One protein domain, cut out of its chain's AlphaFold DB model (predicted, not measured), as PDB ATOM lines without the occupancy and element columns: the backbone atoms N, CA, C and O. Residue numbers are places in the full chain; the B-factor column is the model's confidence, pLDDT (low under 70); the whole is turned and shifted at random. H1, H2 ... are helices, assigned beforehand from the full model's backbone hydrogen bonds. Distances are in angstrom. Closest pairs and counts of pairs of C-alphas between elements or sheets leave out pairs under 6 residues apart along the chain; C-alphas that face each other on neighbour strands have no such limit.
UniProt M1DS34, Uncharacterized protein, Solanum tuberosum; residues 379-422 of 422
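This is residues 379 to 422 of the 422 residues of an uncharacterized protein of Solanum tuberosum (UniProt M1DS34). Three helices are strung end to end with no packed core, H2 and H3 making a corner where the end of H2 meets the start of H3, their lines at 72 degrees, and a short tail, residues 418 to 422, follows H3. The printed part has 44 residues, all helix in class, with H1, H2, H3 in that order and no named strand. It is extended, with a radius of gyration of the C-alphas of 16.0 A, a rod spanning 52 by 21 by 11 A.

H1, residues 379 to 385, and H2, residues 388 to 402, meet only through their tight link. H2 and H3, residues 405 to 417, are close but not clearly touching; their closest C-alphas, of Val 400 and Leu 408, are 7.8 A apart. Their lines are only just about perpendicular, at 72 degrees. H1 and H3 are apart. In H1, H2 and H3 every O i to N i+4 pair is within hydrogen-bond range.

H1 begins at C-alpha 379 (38.019, -17.955, -25.133) and measures 9.9 A. H2 measures 21.5 A. H3 measures 17.7 A and ends at C-alpha 417 (1.340, -32.034, -16.956).

The C-alphas farthest apart, of Asp 381 and Pro 422, are 52.1 A apart. The printed part has no cut, and both links are tight. Model confidence is under 70 at 16 residues, among them 387 to 392 and 418 to 422.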
ATOM      1  N   GLU A 379      39.474 -17.859 -25.006       83.75
ATOM      2  CA  GLU A 379      38.019 -17.955 -25.133       83.75
ATOM      3  C   GLU A 379      37.611 -18.437 -26.533       83.75
ATOM      4  O   GLU A 379      36.727 -19.277 -26.665       83.75
ATOM      5  N   THR A 380      38.307 -17.979 -27.578       85.25
ATOM      6  CA  THR A 380      38.064 -18.393 -28.965       85.25
ATOM      7  C   THR A 380      38.371 -19.874 -29.182       85.25
ATOM      8  O   THR A 380      37.522 -20.592 -29.691       85.25
ATOM      9  N   ASP A 381      39.525 -20.366 -28.723       83.81
ATOM     10  CA  ASP A 381      39.917 -21.772 -28.903       83.81
ATOM     11  C   ASP A 381      39.041 -22.726 -28.072       83.81
ATOM     12  O   ASP A 381      38.734 -23.840 -28.500       83.81
ATOM     13  N   ILE A 382      38.620 -22.290 -26.879       80.81
ATOM     14  CA  ILE A 382      37.683 -23.031 -26.029       80.81
ATOM     15  C   ILE A 382      36.310 -23.093 -26.699       80.81
ATOM     16  O   ILE A 382      35.719 -24.168 -26.733       80.81
ATOM     17  N   ASN A 383      35.827 -21.988 -27.270       77.88
ATOM     18  CA  ASN A 383      34.558 -21.944 -27.995       77.88
ATOM     19  C   ASN A 383      34.596 -22.766 -29.290       77.88
ATOM     20  O   ASN A 383      33.630 -23.467 -29.565       77.88
ATOM     21  N   ASP A 384      35.714 -22.767 -30.018       80.38
ATOM     22  CA  ASP A 384      35.919 -23.593 -31.215       80.38
ATOM     23  C   ASP A 384      35.997 -25.092 -30.867       80.38
ATOM     24  O   ASP A 384      35.466 -25.948 -31.578       80.38
ATOM     25  N   LEU A 385      36.610 -25.446 -29.730       76.19
ATOM     26  CA  LEU A 385      36.579 -26.813 -29.198       76.19
ATOM     27  C   LEU A 385      35.167 -27.195 -28.716       76.19
ATOM     28  O   LEU A 385      34.712 -28.323 -28.927       76.19
ATOM     29  N   LEU A 386      34.467 -26.244 -28.090       72.75
ATOM     30  CA  LEU A 386      33.069 -26.338 -27.669       72.75
ATOM     31  C   LEU A 386      32.089 -26.195 -28.836       72.75
ATOM     32  O   LEU A 386      30.893 -26.350 -28.599       72.75
ATOM     33  N   ASP A 387      32.528 -25.984 -30.082       64.44
ATOM     34  CA  ASP A 387      31.678 -25.743 -31.265       64.44
ATOM     35  C   ASP A 387      30.784 -26.953 -31.634       64.44
ATOM     36  O   ASP A 387      29.909 -26.919 -32.505       64.44
ATOM     37  N   CYS A 388      30.884 -28.023 -30.839       55.50
ATOM     38  CA  CYS A 388      29.803 -28.975 -30.581       55.50
ATOM     39  C   CYS A 388      28.451 -28.289 -30.247       55.50
ATOM     40  O   CYS A 388      27.378 -28.840 -30.511       55.50
ATOM     41  N   THR A 389      28.483 -27.063 -29.722       56.94
ATOM     42  CA  THR A 389      27.317 -26.262 -29.340       56.94
ATOM     43  C   THR A 389      26.633 -25.655 -30.563       56.94
ATOM     44  O   THR A 389      25.409 -25.679 -30.628       56.94
ATOM     45  N   MET A 390      27.363 -25.216 -31.596       63.41
ATOM     46  CA  MET A 390      26.755 -24.551 -32.756       63.41
ATOM     47  C   MET A 390      26.004 -25.529 -33.672       63.41
ATOM     48  O   MET A 390      24.950 -25.188 -34.211       63.41
ATOM     49  N   ARG A 391      26.453 -26.792 -33.766       66.25
ATOM     50  CA  ARG A 391      25.663 -27.867 -34.405       66.25
ATOM     51  C   ARG A 391      24.394 -28.196 -33.622       66.25
ATOM     52  O   ARG A 391      23.351 -28.420 -34.230       66.25
ATOM     53  N   THR A 392      24.476 -28.183 -32.294       65.69
ATOM     54  CA  THR A 392      23.333 -28.434 -31.406       65.69
ATOM     55  C   THR A 392      22.323 -27.285 -31.475       65.69
ATOM     56  O   THR A 392      21.134 -27.525 -31.645       65.69
ATOM     57  N   ILE A 393      22.789 -26.034 -31.459       72.31
ATOM     58  CA  ILE A 393      21.961 -24.831 -31.612       72.31
ATOM     59  C   ILE A 393      21.305 -24.798 -32.993       72.31
ATOM     60  O   ILE A 393      20.111 -24.531 -33.088       72.31
ATOM     61  N   LYS A 394      22.044 -25.112 -34.066       74.19
ATOM     62  CA  LYS A 394      21.483 -25.173 -35.423       74.19
ATOM     63  C   LYS A 394      20.404 -26.251 -35.543       74.19
ATOM     64  O   LYS A 394      19.351 -25.985 -36.109       74.19
ATOM     65  N   PHE A 395      20.630 -27.423 -34.953       75.25
ATOM     66  CA  PHE A 395      19.633 -28.492 -34.893       75.25
ATOM     67  C   PHE A 395      18.377 -28.075 -34.111       75.25
ATOM     68  O   PHE A 395      17.266 -28.285 -34.588       75.25
ATOM     69  N   LEU A 396      18.534 -27.426 -32.950       66.25
ATOM     70  CA  LEU A 396      17.410 -26.896 -32.173       66.25
ATOM     71  C   LEU A 396      16.644 -25.813 -32.946       66.25
ATOM     72  O   LEU A 396      15.417 -25.817 -32.950       66.25
ATOM     73  N   ALA A 397      17.350 -24.927 -33.649       76.81
ATOM     74  CA  ALA A 397      16.740 -23.900 -34.485       76.81
ATOM     75  C   ALA A 397      15.958 -24.500 -35.667       76.81
ATOM     76  O   ALA A 397      14.851 -24.050 -35.955       76.81
ATOM     77  N   ASP A 398      16.490 -25.530 -36.329       78.19
ATOM     78  CA  ASP A 398      15.802 -26.232 -37.419       78.19
ATOM     79  C   ASP A 398      14.591 -27.029 -36.905       78.19
ATOM     80  O   ASP A 398      13.545 -27.059 -37.556       78.19
ATOM     81  N   MET A 399      14.671 -27.599 -35.701       70.50
ATOM     82  CA  MET A 399      13.548 -28.266 -35.035       70.50
ATOM     83  C   MET A 399      12.424 -27.286 -34.659       70.50
ATOM     84  O   MET A 399      11.253 -27.587 -34.876       70.50
ATOM     85  N   VAL A 400      12.765 -26.098 -34.152       75.50
ATOM     86  CA  VAL A 400      11.798 -25.024 -33.859       75.50
ATOM     87  C   VAL A 400      11.182 -24.448 -35.138       75.50
ATOM     88  O   VAL A 400      10.027 -24.042 -35.126       75.50
ATOM     89  N   LYS A 401      11.917 -24.427 -36.258       82.44
ATOM     90  CA  LYS A 401      11.397 -23.969 -37.559       82.44
ATOM     91  C   LYS A 401      10.467 -24.972 -38.239       82.44
ATOM     92  O   LYS A 401       9.585 -24.561 -38.985       82.44
ATOM     93  N   THR A 402      10.710 -26.268 -38.055       77.88
ATOM     94  CA  THR A 402       9.988 -27.343 -38.760       77.88
ATOM     95  C   THR A 402       8.749 -27.832 -38.020       77.88
ATOM     96  O   THR A 402       7.854 -28.380 -38.659       77.88
ATOM     97  N   LYS A 403       8.664 -27.618 -36.705       85.38
ATOM     98  CA  LYS A 403       7.464 -27.905 -35.912       85.38
ATOM     99  C   LYS A 403       6.685 -26.621 -35.677       85.38
ATOM    100  O   LYS A 403       7.285 -25.572 -35.448       85.38
ATOM    101  N   THR A 404       5.356 -26.681 -35.729       83.69
ATOM    102  CA  THR A 404       4.566 -25.495 -35.393       83.69
ATOM    103  C   THR A 404       4.715 -25.193 -33.902       83.69
ATOM    104  O   THR A 404       4.951 -26.088 -33.085       83.69
ATOM    105  N   LEU A 405       4.614 -23.915 -33.531       73.38
ATOM    106  CA  LEU A 405       4.699 -23.489 -32.132       73.38
ATOM    107  C   LEU A 405       3.679 -24.242 -31.258       73.38
ATOM    108  O   LEU A 405       3.967 -24.534 -30.101       73.38
ATOM    109  N   ASP A 406       2.518 -24.578 -31.819       75.56
ATOM    110  CA  ASP A 406       1.456 -25.307 -31.130       75.56
ATOM    111  C   ASP A 406       1.791 -26.793 -30.950       75.56
ATOM    112  O   ASP A 406       1.514 -27.338 -29.884       75.56
ATOM    113  N   ASP A 407       2.503 -27.418 -31.896       79.06
ATOM    114  CA  ASP A 407       3.049 -28.773 -31.712       79.06
ATOM    115  C   ASP A 407       4.089 -28.799 -30.586       79.06
ATOM    116  O   ASP A 407       4.122 -29.718 -29.767       79.06
ATOM    117  N   LEU A 408       4.939 -27.767 -30.518       78.44
ATOM    118  CA  LEU A 408       5.959 -27.655 -29.477       78.44
ATOM    119  C   LEU A 408       5.324 -27.376 -28.108       78.44
ATOM    120  O   LEU A 408       5.715 -27.982 -27.113       78.44
ATOM    121  N   LYS A 409       4.319 -26.495 -28.052       76.06
ATOM    122  CA  LYS A 409       3.551 -26.199 -26.835       76.06
ATOM    123  C   LYS A 409       2.753 -27.403 -26.357       76.06
ATOM    124  O   LYS A 409       2.777 -27.676 -25.164       76.06
ATOM    125  N   GLY A 410       2.093 -28.132 -27.256       82.62
ATOM    126  CA  GLY A 410       1.384 -29.369 -26.927       82.62
ATOM    127  C   GLY A 410       2.337 -30.418 -26.359       82.62
ATOM    128  O   GLY A 410       2.050 -31.030 -25.334       82.62
ATOM    129  N   TRP A 411       3.522 -30.542 -26.956       79.56
ATOM    130  CA  TRP A 411       4.568 -31.438 -26.476       79.56
ATOM    131  C   TRP A 411       5.105 -31.047 -25.088       79.56
ATOM    132  O   TRP A 411       5.190 -31.901 -24.207       79.56
ATOM    133  N   PHE A 412       5.401 -29.764 -24.847       67.12
ATOM    134  CA  PHE A 412       5.842 -29.286 -23.527       67.12
ATOM    135  C   PHE A 412       4.736 -29.363 -22.469       67.12
ATOM    136  O   PHE A 412       5.018 -29.727 -21.331       67.12
ATOM    137  N   ALA A 413       3.487 -29.063 -22.828       73.25
ATOM    138  CA  ALA A 413       2.350 -29.158 -21.920       73.25
ATOM    139  C   ALA A 413       2.116 -30.603 -21.456       73.25
ATOM    140  O   ALA A 413       1.909 -30.816 -20.268       73.25
ATOM    141  N   LEU A 414       2.231 -31.587 -22.356       68.44
ATOM    142  CA  LEU A 414       2.123 -33.015 -22.029       68.44
ATOM    143  C   LEU A 414       3.289 -33.523 -21.168       68.44
ATOM    144  O   LEU A 414       3.093 -34.361 -20.292       68.44
ATOM    145  N   LEU A 415       4.499 -33.005 -21.392       62.75
ATOM    146  CA  LEU A 415       5.675 -33.355 -20.590       62.75
ATOM    147  C   LEU A 415       5.589 -32.783 -19.165       62.75
ATOM    148  O   LEU A 415       6.029 -33.418 -18.209       62.75
ATOM    149  N   LEU A 416       5.037 -31.574 -19.032       62.88
ATOM    150  CA  LEU A 416       4.908 -30.861 -17.762       62.88
ATOM    151  C   LEU A 416       3.653 -31.250 -16.979       62.88
ATOM    152  O   LEU A 416       3.652 -31.120 -15.757       62.88
ATOM    153  N   SER A 417       2.589 -31.713 -17.644       72.25
ATOM    154  CA  SER A 417       1.340 -32.034 -16.956       72.25
ATOM    155  C   SER A 417       1.434 -33.318 -16.140       72.25
ATOM    156  O   SER A 417       0.681 -33.459 -15.185       72.25
ATOM    157  N   GLY A 418       2.329 -34.258 -16.475       48.28
ATOM    158  CA  GLY A 418       2.471 -35.537 -15.758       48.28
ATOM    159  C   GLY A 418       1.190 -36.384 -15.712       48.28
ATOM    160  O   GLY A 418       1.150 -37.419 -15.052       48.28
ATOM    161  N   THR A 419       0.132 -35.950 -16.395       50.69
ATOM    162  CA  THR A 419      -1.178 -36.583 -16.393       50.69
ATOM    163  C   THR A 419      -1.251 -37.542 -17.563       50.69
ATOM    164  O   THR A 419      -1.203 -37.122 -18.721       50.69
ATOM    165  N   THR A 420      -1.398 -38.824 -17.255       41.50
ATOM    166  CA  THR A 420      -1.739 -39.864 -18.223       41.50
ATOM    167  C   THR A 420      -3.033 -39.469 -18.950       41.50
ATOM    168  O   THR A 420      -3.999 -39.107 -18.272       41.50
ATOM    169  N   PRO A 421      -3.083 -39.498 -20.295       44.84
ATOM    170  CA  PRO A 421      -4.334 -39.284 -21.015       44.84
ATOM    171  C   PRO A 421      -5.340 -40.399 -20.666       44.84
ATOM    172  O   PRO A 421      -4.900 -41.526 -20.422       44.84
ATOM    173  N   PRO A 422      -6.651 -40.100 -20.613       49.69
ATOM    174  CA  PRO A 422      -7.693 -41.089 -20.336       49.69
ATOM    175  C   PRO A 422      -7.828 -42.166 -21.419       49.69
ATOM    176  O   PRO A 422      -7.562 -41.863 -22.608       49.69
TER     177      PRO A 422